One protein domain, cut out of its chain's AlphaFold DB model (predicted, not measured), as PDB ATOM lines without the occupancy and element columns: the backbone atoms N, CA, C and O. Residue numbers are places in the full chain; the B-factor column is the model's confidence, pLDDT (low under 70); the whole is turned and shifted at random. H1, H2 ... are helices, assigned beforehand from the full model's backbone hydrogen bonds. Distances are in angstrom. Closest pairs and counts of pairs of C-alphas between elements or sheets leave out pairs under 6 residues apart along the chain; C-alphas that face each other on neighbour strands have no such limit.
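Overview. This is residues 11 to 81 of the 224 residues of the protein "Conjugal transfer nickase/helicase TraI" of Escherichia coli O104:H4 (strain 2011C-3493) (UniProt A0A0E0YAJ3). This is an open, strung-out chain of four helices: H1 and H2 pack steeply on each other as a small head, H3 stands away beyond a link, and H4 sticks out as an arm. The printed part has 71 residues, with H1, H2, H3 and H4 in chain order and no named strand; the class is all helix. It is extended, with a radius of gyration of the C-alphas of 18.1 A and spans of 49 by 32 by 20 A.

Arrangement. H1, residues 14 to 23, and H2, residues 29 to 38, touch, their closest C-alphas being those of Ile 19 and Ala 36, 5.6 A apart. They run opposite ways at a steep tilt of 66 degrees. H3, residues 48 to 61, and H4, residues 66 to 81, touch no helix. In H1, H2, H3 and H4 every O i to N i+4 pair is within hydrogen-bond range.

Along the chain. H1 begins at C-alpha 14 (390.275, 599.450, 395.108) and is 14.5 A long; H2 is 14.3 A. H3 is 20.1 A; H4 is 22.3 A and ends at C-alpha 81 (363.035, 572.752, 400.664).

Size, cuts and confidence. The C-alphas farthest apart, of Asp 38 and Thr 81, are 50.6 A apart. The printed part has no cut and no long link. Residue 81 is under pLDDT 70.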
ATOM      1  N   ALA A  11     385.826 596.709 400.186       87.56
ATOM      2  CA  ALA A  11     387.207 596.349 400.523       87.56
ATOM      3  C   ALA A  11     388.000 595.796 399.322       87.56
ATOM      4  O   ALA A  11     389.225 595.890 399.279       87.56
ATOM      5  N   PHE A  12     387.310 595.248 398.318       89.31
ATOM      6  CA  PHE A  12     387.920 594.717 397.095       89.31
ATOM      7  C   PHE A  12     387.765 595.661 395.891       89.31
ATOM      8  O   PHE A  12     388.293 595.385 394.812       89.31
ATOM      9  N   SER A  13     387.107 596.811 396.065       90.12
ATOM     10  CA  SER A  13     386.809 597.783 395.004       90.12
ATOM     11  C   SER A  13     387.889 598.866 394.863       90.12
ATOM     12  O   SER A  13     387.600 600.026 394.559       90.12
ATOM     13  N   GLY A  14     389.161 598.495 395.044       86.56
ATOM     14  CA  GLY A  14     390.275 599.450 395.108       86.56
ATOM     15  C   GLY A  14     390.387 600.348 393.871       86.56
ATOM     16  O   GLY A  14     390.555 601.555 393.996       86.56
ATOM     17  N   ARG A  15     390.189 599.802 392.660       87.88
ATOM     18  CA  ARG A  15     390.220 600.606 391.422       87.88
ATOM     19  C   ARG A  15     389.101 601.650 391.385       87.88
ATOM     20  O   ARG A  15     389.332 602.782 390.970       87.88
ATOM     21  N   SER A  16     387.896 601.277 391.798       86.38
ATOM     22  CA  SER A  16     386.738 602.174 391.795       86.38
ATOM     23  C   SER A  16     386.878 603.283 392.835       86.38
ATOM     24  O   SER A  16     386.381 604.384 392.609       86.38
ATOM     25  N   GLN A  17     387.545 603.001 393.958       86.94
ATOM     26  CA  GLN A  17     387.887 603.994 394.977       86.94
ATOM     27  C   GLN A  17     388.966 604.952 394.471       86.94
ATOM     28  O   GLN A  17     388.720 606.149 394.466       86.94
ATOM     29  N   THR A  18     390.073 604.458 393.903       88.12
ATOM     30  CA  THR A  18     391.129 605.327 393.343       88.12
ATOM     31  C   THR A  18     390.596 606.266 392.257       88.12
ATOM     32  O   THR A  18     390.975 607.433 392.200       88.12
ATOM     33  N   ILE A  19     389.686 605.784 391.403       87.50
ATOM     34  CA  ILE A  19     389.046 606.630 390.386       87.50
ATOM     35  C   ILE A  19     388.196 607.716 391.048       87.50
ATOM     36  O   ILE A  19     388.281 608.866 390.631       87.50
ATOM     37  N   ARG A  20     387.392 607.371 392.065       87.06
ATOM     38  CA  ARG A  20     386.554 608.332 392.802       87.06
ATOM     39  C   ARG A  20     387.383 609.355 393.575       87.06
ATOM     40  O   ARG A  20     387.049 610.529 393.539       87.06
ATOM     41  N   GLU A  21     388.474 608.940 394.206       87.81
ATOM     42  CA  GLU A  21     389.393 609.828 394.925       87.81
ATOM     43  C   GLU A  21     390.081 610.827 393.988       87.81
ATOM     44  O   GLU A  21     390.242 611.991 394.341       87.81
ATOM     45  N   ALA A  22     390.445 610.400 392.774       86.81
ATOM     46  CA  ALA A  22     391.131 611.252 391.806       86.81
ATOM     47  C   ALA A  22     390.239 612.350 391.198       86.81
ATOM     48  O   ALA A  22     390.742 613.394 390.788       86.81
ATOM     49  N   VAL A  23     388.928 612.115 391.094       87.25
ATOM     50  CA  VAL A  23     388.010 612.980 390.330       87.25
ATOM     51  C   VAL A  23     386.874 613.579 391.174       87.25
ATOM     52  O   VAL A  23     386.254 614.554 390.756       87.25
ATOM     53  N   GLY A  24     386.625 613.038 392.369       83.44
ATOM     54  CA  GLY A  24     385.500 613.379 393.241       83.44
ATOM     55  C   GLY A  24     384.262 612.503 393.004       83.44
ATOM     56  O   GLY A  24     384.042 611.981 391.909       83.44
ATOM     57  N   GLU A  25     383.432 612.344 394.041       77.81
ATOM     58  CA  GLU A  25     382.189 611.545 394.005       77.81
ATOM     59  C   GLU A  25     381.192 612.056 392.938       77.81
ATOM     60  O   GLU A  25     380.595 611.249 392.221       77.81
ATOM     61  N   ASP A  26     381.106 613.379 392.744       80.00
ATOM     62  CA  ASP A  26     380.148 614.041 391.837       80.00
ATOM     63  C   ASP A  26     380.664 614.248 390.399       80.00
ATOM     64  O   ASP A  26     380.096 615.005 389.605       80.00
ATOM     65  N   ALA A  27     381.772 613.607 390.030       81.06
ATOM     66  CA  ALA A  27     382.382 613.821 388.729       81.06
ATOM     67  C   ALA A  27     381.551 613.279 387.560       81.06
ATOM     68  O   ALA A  27     380.977 612.187 387.608       81.06
ATOM     69  N   SER A  28     381.594 614.006 386.440       88.38
ATOM     70  CA  SER A  28     380.975 613.569 385.188       88.38
ATOM     71  C   SER A  28     381.567 612.243 384.688       88.38
ATOM     72  O   SER A  28     382.745 611.952 384.904       88.38
ATOM     73  N   LEU A  29     380.773 611.463 383.944       87.25
ATOM     74  CA  LEU A  29     381.216 610.188 383.358       87.25
ATOM     75  C   LEU A  29     382.511 610.332 382.542       87.25
ATOM     76  O   LEU A  29     383.435 609.547 382.717       87.25
ATOM     77  N   LYS A  30     382.628 611.393 381.731       87.25
ATOM     78  CA  LYS A  30     383.843 611.653 380.940       87.25
ATOM     79  C   LYS A  30     385.064 611.939 381.816       87.25
ATOM     80  O   LYS A  30     386.163 611.501 381.494       87.25
ATOM     81  N   SER A  31     384.880 612.658 382.920       85.81
ATOM     82  CA  SER A  31     385.956 612.936 383.878       85.81
ATOM     83  C   SER A  31     386.420 611.651 384.571       85.81
ATOM     84  O   SER A  31     387.620 611.442 384.739       85.81
ATOM     85  N   ARG A  32     385.483 610.754 384.910       87.81
ATOM     86  CA  ARG A  32     385.787 609.433 385.484       87.81
ATOM     87  C   ARG A  32     386.530 608.541 384.491       87.81
ATOM     88  O   ARG A  32     387.459 607.856 384.905       87.81
ATOM     89  N   ASP A  33     386.186 608.583 383.204       88.19
ATOM     90  CA  ASP A  33     386.884 607.820 382.158       88.19
ATOM     91  C   ASP A  33     388.342 608.264 381.998       88.19
ATOM     92  O   ASP A  33     389.245 607.428 381.921       88.19
ATOM     93  N   VAL A  34     388.593 609.578 382.009       89.06
ATOM     94  CA  VAL A  34     389.957 610.126 381.978       89.06
ATOM     95  C   VAL A  34     390.729 609.695 383.227       89.06
ATOM     96  O   VAL A  34     391.821 609.144 383.101       89.06
ATOM     97  N   ALA A  35     390.139 609.836 384.418       87.38
ATOM     98  CA  ALA A  35     390.755 609.392 385.670       87.38
ATOM     99  C   ALA A  35     391.014 607.874 385.696       87.38
ATOM    100  O   ALA A  35     392.024 607.421 386.232       87.38
ATOM    101  N   ALA A  36     390.149 607.064 385.082       88.56
ATOM    102  CA  ALA A  36     390.317 605.617 384.984       88.56
ATOM    103  C   ALA A  36     391.477 605.195 384.080       88.56
ATOM    104  O   ALA A  36     392.023 604.102 384.278       88.56
ATOM    105  N   LEU A  37     391.825 606.013 383.085       88.75
ATOM    106  CA  LEU A  37     393.003 605.820 382.245       88.75
ATOM    107  C   LEU A  37     394.266 606.326 382.938       88.75
ATOM    108  O   LEU A  37     395.278 605.635 382.894       88.75
ATOM    109  N   ASP A  38     394.183 607.471 383.611       87.31
ATOM    110  CA  ASP A  38     395.318 608.122 384.271       87.31
ATOM    111  C   ASP A  38     395.798 607.348 385.513       87.31
ATOM    112  O   ASP A  38     396.979 607.057 385.677       87.31
ATOM    113  N   THR A  39     394.864 606.868 386.340       88.38
ATOM    114  CA  THR A  39     395.160 606.048 387.534       88.38
ATOM    115  C   THR A  39     395.474 604.580 387.203       88.38
ATOM    116  O   THR A  39     395.722 603.757 388.093       88.38
ATOM    117  N   ARG A  40     395.450 604.197 385.918       87.50
ATOM    118  CA  ARG A  40     395.646 602.809 385.490       87.50
ATOM    119  C   ARG A  40     397.108 602.395 385.643       87.50
ATOM    120  O   ARG A  40     397.960 602.745 384.836       87.50
ATOM    121  N   LYS A  41     397.372 601.497 386.592       85.12
ATOM    122  CA  LYS A  41     398.658 600.788 386.668       85.12
ATOM    123  C   LYS A  41     398.856 599.857 385.461       85.12
ATOM    124  O   LYS A  41     397.896 599.273 384.940       85.12
ATOM    125  N   SER A  42     400.107 599.712 385.022       85.19
ATOM    126  CA  SER A  42     400.497 598.735 384.001       85.19
ATOM    127  C   SER A  42     400.213 597.307 384.482       85.19
ATOM    128  O   SER A  42     400.136 597.039 385.682       85.19
ATOM    129  N   LYS A  43     400.003 596.374 383.544       85.19
ATOM    130  CA  LYS A  43     399.770 594.966 383.896       85.19
ATOM    131  C   LYS A  43     401.035 594.400 384.539       85.19
ATOM    132  O   LYS A  43     402.090 594.410 383.913       85.19
ATOM    133  N   GLN A  44     400.906 593.902 385.759       85.44
ATOM    134  CA  GLN A  44     401.986 593.243 386.484       85.44
ATOM    135  C   GLN A  44     401.771 591.733 386.440       85.44
ATOM    136  O   GLN A  44     400.631 591.264 386.485       85.44
ATOM    137  N   HIS A  45     402.860 590.976 386.325       82.25
ATOM    138  CA  HIS A  45     402.817 589.544 386.579       82.25
ATOM    139  C   HIS A  45     402.768 589.355 388.094       82.25
ATOM    140  O   HIS A  45     403.650 589.839 388.800       82.25
ATOM    141  N   VAL A  46     401.704 588.727 388.583       86.25
ATOM    142  CA  VAL A  46     401.467 588.523 390.010       86.25
ATOM    143  C   VAL A  46     401.441 587.028 390.267       86.25
ATOM    144  O   VAL A  46     400.773 586.299 389.533       86.25
ATOM    145  N   ASP A  47     402.153 586.593 391.302       91.12
ATOM    146  CA  ASP A  47     402.089 585.217 391.780       91.12
ATOM    147  C   ASP A  47     400.669 584.922 392.315       91.12
ATOM    148  O   ASP A  47     400.200 585.624 393.225       91.12
ATOM    149  N   PRO A  48     399.955 583.927 391.750       89.88
ATOM    150  CA  PRO A  48     398.603 583.587 392.173       89.88
ATOM    151  C   PRO A  48     398.480 583.259 393.664       89.88
ATOM    152  O   PRO A  48     397.480 583.634 394.279       89.88
ATOM    153  N   GLU A  49     399.470 582.588 394.260       89.00
ATOM    154  CA  GLU A  49     399.388 582.139 395.654       89.00
ATOM    155  C   GLU A  49     399.530 583.312 396.624       89.00
ATOM    156  O   GLU A  49     398.743 583.450 397.567       89.00
ATOM    157  N   VAL A  50     400.464 584.220 396.336       90.75
ATOM    158  CA  VAL A  50     400.672 585.438 397.131       90.75
ATOM    159  C   VAL A  50     399.445 586.345 397.051       90.75
ATOM    160  O   VAL A  50     398.943 586.807 398.075       90.75
ATOM    161  N   ARG A  51     398.880 586.538 395.850       90.00
ATOM    162  CA  ARG A  51     397.665 587.351 395.668       90.00
ATOM    163  C   ARG A  51     396.469 586.776 396.422       90.00
ATOM    164  O   ARG A  51     395.680 587.529 396.994       90.00
ATOM    165  N   MET A  52     396.333 585.452 396.414       87.69
ATOM    166  CA  MET A  52     395.264 584.759 397.122       87.69
ATOM    167  C   MET A  52     395.410 584.912 398.640       87.69
ATOM    168  O   MET A  52     394.417 585.158 399.324       87.69
ATOM    169  N   ALA A  53     396.634 584.815 399.166       91.06
ATOM    170  CA  ALA A  53     396.909 585.038 400.581       91.06
ATOM    171  C   ALA A  53     396.555 586.472 401.009       91.06
ATOM    172  O   ALA A  53     395.870 586.652 402.016       91.06
ATOM    173  N   GLU A  54     396.926 587.475 400.208       90.94
ATOM    174  CA  GLU A  54     396.560 588.878 400.449       90.94
ATOM    175  C   GLU A  54     395.039 589.084 400.463       90.94
ATOM    176  O   GLU A  54     394.505 589.755 401.344       90.94
ATOM    177  N   TRP A  55     394.311 588.488 399.513       91.88
ATOM    178  CA  TRP A  55     392.850 588.583 399.490       91.88
ATOM    179  C   TRP A  55     392.195 587.874 400.672       91.88
ATOM    180  O   TRP A  55     391.263 588.420 401.258       91.88
ATOM    181  N   MET A  56     392.692 586.698 401.066       89.38
ATOM    182  CA  MET A  56     392.210 586.010 402.265       89.38
ATOM    183  C   MET A  56     392.497 586.808 403.540       89.38
ATOM    184  O   MET A  56     391.688 586.772 404.465       89.38
ATOM    185  N   GLN A  57     393.618 587.527 403.603       89.88
ATOM    186  CA  GLN A  57     393.933 588.406 404.724       89.88
ATOM    187  C   GLN A  57     392.983 589.608 404.778       89.88
ATOM    188  O   GLN A  57     392.344 589.806 405.809       89.88
ATOM    189  N   MET A  58     392.807 590.339 403.671       88.81
ATOM    190  CA  MET A  58     391.857 591.463 403.627       88.81
ATOM    191  C   MET A  58     390.429 591.015 403.946       88.81
ATOM    192  O   MET A  58     389.688 591.713 404.631       88.81
ATOM    193  N   LEU A  59     390.034 589.816 403.509       91.12
ATOM    194  CA  LEU A  59     388.717 589.280 403.841       91.12
ATOM    195  C   LEU A  59     388.553 589.054 405.350       91.12
ATOM    196  O   LEU A  59     387.514 589.397 405.912       91.12
ATOM    197  N   LYS A  60     389.584 588.536 406.028       88.50
ATOM    198  CA  LYS A  60     389.567 588.368 407.491       88.50
ATOM    199  C   LYS A  60     389.467 589.707 408.222       88.50
ATOM    200  O   LYS A  60     388.759 589.783 409.220       88.50
ATOM    201  N   GLU A  61     390.116 590.754 407.717       90.19
ATOM    202  CA  GLU A  61     390.049 592.108 408.291       90.19
ATOM    203  C   GLU A  61     388.635 592.702 408.223       90.19
ATOM    204  O   GLU A  61     388.217 593.415 409.132       90.19
ATOM    205  N   THR A  62     387.855 592.350 407.197       88.25
ATOM    206  CA  THR A  62     386.444 592.762 407.087       88.25
ATOM    207  C   THR A  62     385.491 591.988 408.008       88.25
ATOM    208  O   THR A  62     384.311 592.325 408.080       88.25
ATOM    209  N   GLY A  63     385.971 590.946 408.701       88.19
ATOM    210  CA  GLY A  63     385.151 590.091 409.565       88.19
ATOM    211  C   GLY A  63     384.174 589.179 408.813       88.19
ATOM    212  O   GLY A  63     383.280 588.601 409.430       88.19
ATOM    213  N   PHE A  64     384.319 589.044 407.491       89.38
ATOM    214  CA  PHE A  64     383.446 588.207 406.674       89.38
ATOM    215  C   PHE A  64     383.896 586.744 406.701       89.38
ATOM    216  O   PHE A  64     384.986 586.402 406.239       89.38
ATOM    217  N   ASP A  65     383.026 585.865 407.195       88.50
ATOM    218  CA  ASP A  65     383.252 584.422 407.175       88.50
ATOM    219  C   ASP A  65     382.529 583.767 405.988       88.50
ATOM    220  O   ASP A  65     381.300 583.674 405.941       88.50
ATOM    221  N   ILE A  66     383.316 583.271 405.027       88.19
ATOM    222  CA  ILE A  66     382.812 582.565 403.840       88.19
ATOM    223  C   ILE A  66     382.018 581.316 404.235       88.19
ATOM    224  O   ILE A  66     381.036 580.990 403.568       88.19
ATOM    225  N   ARG A  67     382.454 580.586 405.268       90.19
ATOM    226  CA  ARG A  67     381.828 579.320 405.667       90.19
ATOM    227  C   ARG A  67     380.484 579.585 406.311       90.19
ATOM    228  O   ARG A  67     379.491 579.093 405.802       90.19
ATOM    229  N   ALA A  68     380.439 580.475 407.301       90.00
ATOM    230  CA  ALA A  68     379.184 580.871 407.932       90.00
ATOM    231  C   ALA A  68     378.178 581.443 406.917       90.00
ATOM    232  O   ALA A  68     376.982 581.169 407.000       90.00
ATOM    233  N   TYR A  69     378.652 582.205 405.922       89.62
ATOM    234  CA  TYR A  69     377.791 582.697 404.848       89.62
ATOM    235  C   TYR A  69     377.227 581.559 403.985       89.62
ATOM    236  O   TYR A  69     376.038 581.567 403.670       89.62
ATOM    237  N   ARG A  70     378.052 580.568 403.616       90.56
ATOM    238  CA  ARG A  70     377.598 579.371 402.887       90.56
ATOM    239  C   ARG A  70     376.621 578.545 403.716       90.56
ATOM    240  O   ARG A  70     375.556 578.236 403.206       90.56
ATOM    241  N   ASP A  71     376.912 578.317 404.990       92.19
ATOM    242  CA  ASP A  71     376.029 577.583 405.900       92.19
ATOM    243  C   ASP A  71     374.670 578.289 406.038       92.19
ATOM    244  O   ASP A  71     373.623 577.651 406.022       92.19
ATOM    245  N   ALA A  72     374.652 579.625 406.102       88.88
ATOM    246  CA  ALA A  72     373.413 580.401 406.107       88.88
ATOM    247  C   ALA A  72     372.647 580.311 404.774       88.88
ATOM    248  O   ALA A  72     371.415 580.366 404.762       88.88
ATOM    249  N   VAL A  73     373.348 580.195 403.642       88.44
ATOM    250  CA  VAL A  73     372.724 579.933 402.335       88.44
ATOM    251  C   VAL A  73     372.131 578.527 402.312       88.44
ATOM    252  O   VAL A  73     370.971 578.388 401.929       88.44
ATOM    253  N   ASP A  74     372.867 577.525 402.783       89.94
ATOM    254  CA  ASP A  74     372.414 576.137 402.843       89.94
ATOM    255  C   ASP A  74     371.198 576.005 403.767       89.94
ATOM    256  O   ASP A  74     370.187 575.454 403.350       89.94
ATOM    257  N   GLN A  75     371.192 576.654 404.934       87.38
ATOM    258  CA  GLN A  75     370.016 576.729 405.811       87.38
ATOM    259  C   GLN A  75     368.808 577.402 405.148       87.38
ATOM    260  O   GLN A  75     367.669 577.022 405.408       87.38
ATOM    261  N   ARG A  76     369.008 578.414 404.291       85.00
ATOM    262  CA  ARG A  76     367.904 579.042 403.538       85.00
ATOM    263  C   ARG A  76     367.382 578.125 402.441       85.00
ATOM    264  O   ARG A  76     366.178 578.119 402.198       85.00
ATOM    265  N   VAL A  77     368.261 577.375 401.778       84.06
ATOM    266  CA  VAL A  77     367.869 576.352 400.801       84.06
ATOM    267  C   VAL A  77     367.110 575.244 401.515       84.06
ATOM    268  O   VAL A  77     365.999 574.932 401.107       84.06
ATOM    269  N   GLU A  78     367.625 574.742 402.634       82.19
ATOM    270  CA  GLU A  78     366.956 573.760 403.480       82.19
ATOM    271  C   GLU A  78     365.618 574.281 403.979       82.19
ATOM    272  O   GLU A  78     364.631 573.599 403.790       82.19
ATOM    273  N   THR A  79     365.519 575.502 404.504       75.69
ATOM    274  CA  THR A  79     364.232 576.087 404.921       75.69
ATOM    275  C   THR A  79     363.277 576.232 403.740       75.69
ATOM    276  O   THR A  79     362.076 576.092 403.909       75.69
ATOM    277  N   ARG A  80     363.766 576.488 402.524       72.81
ATOM    278  CA  ARG A  80     362.927 576.549 401.319       72.81
ATOM    279  C   ARG A  80     362.479 575.165 400.843       72.81
ATOM    280  O   ARG A  80     361.392 575.047 400.293       72.81
ATOM    281  N   THR A  81     363.312 574.148 401.029       65.69
ATOM    282  CA  THR A  81     363.035 572.752 400.664       65.69
ATOM    283  C   THR A  81     362.224 572.021 401.743       65.69
ATOM    284  O   THR A  81     361.441 571.136 401.418       65.69
TER     285      THR A  81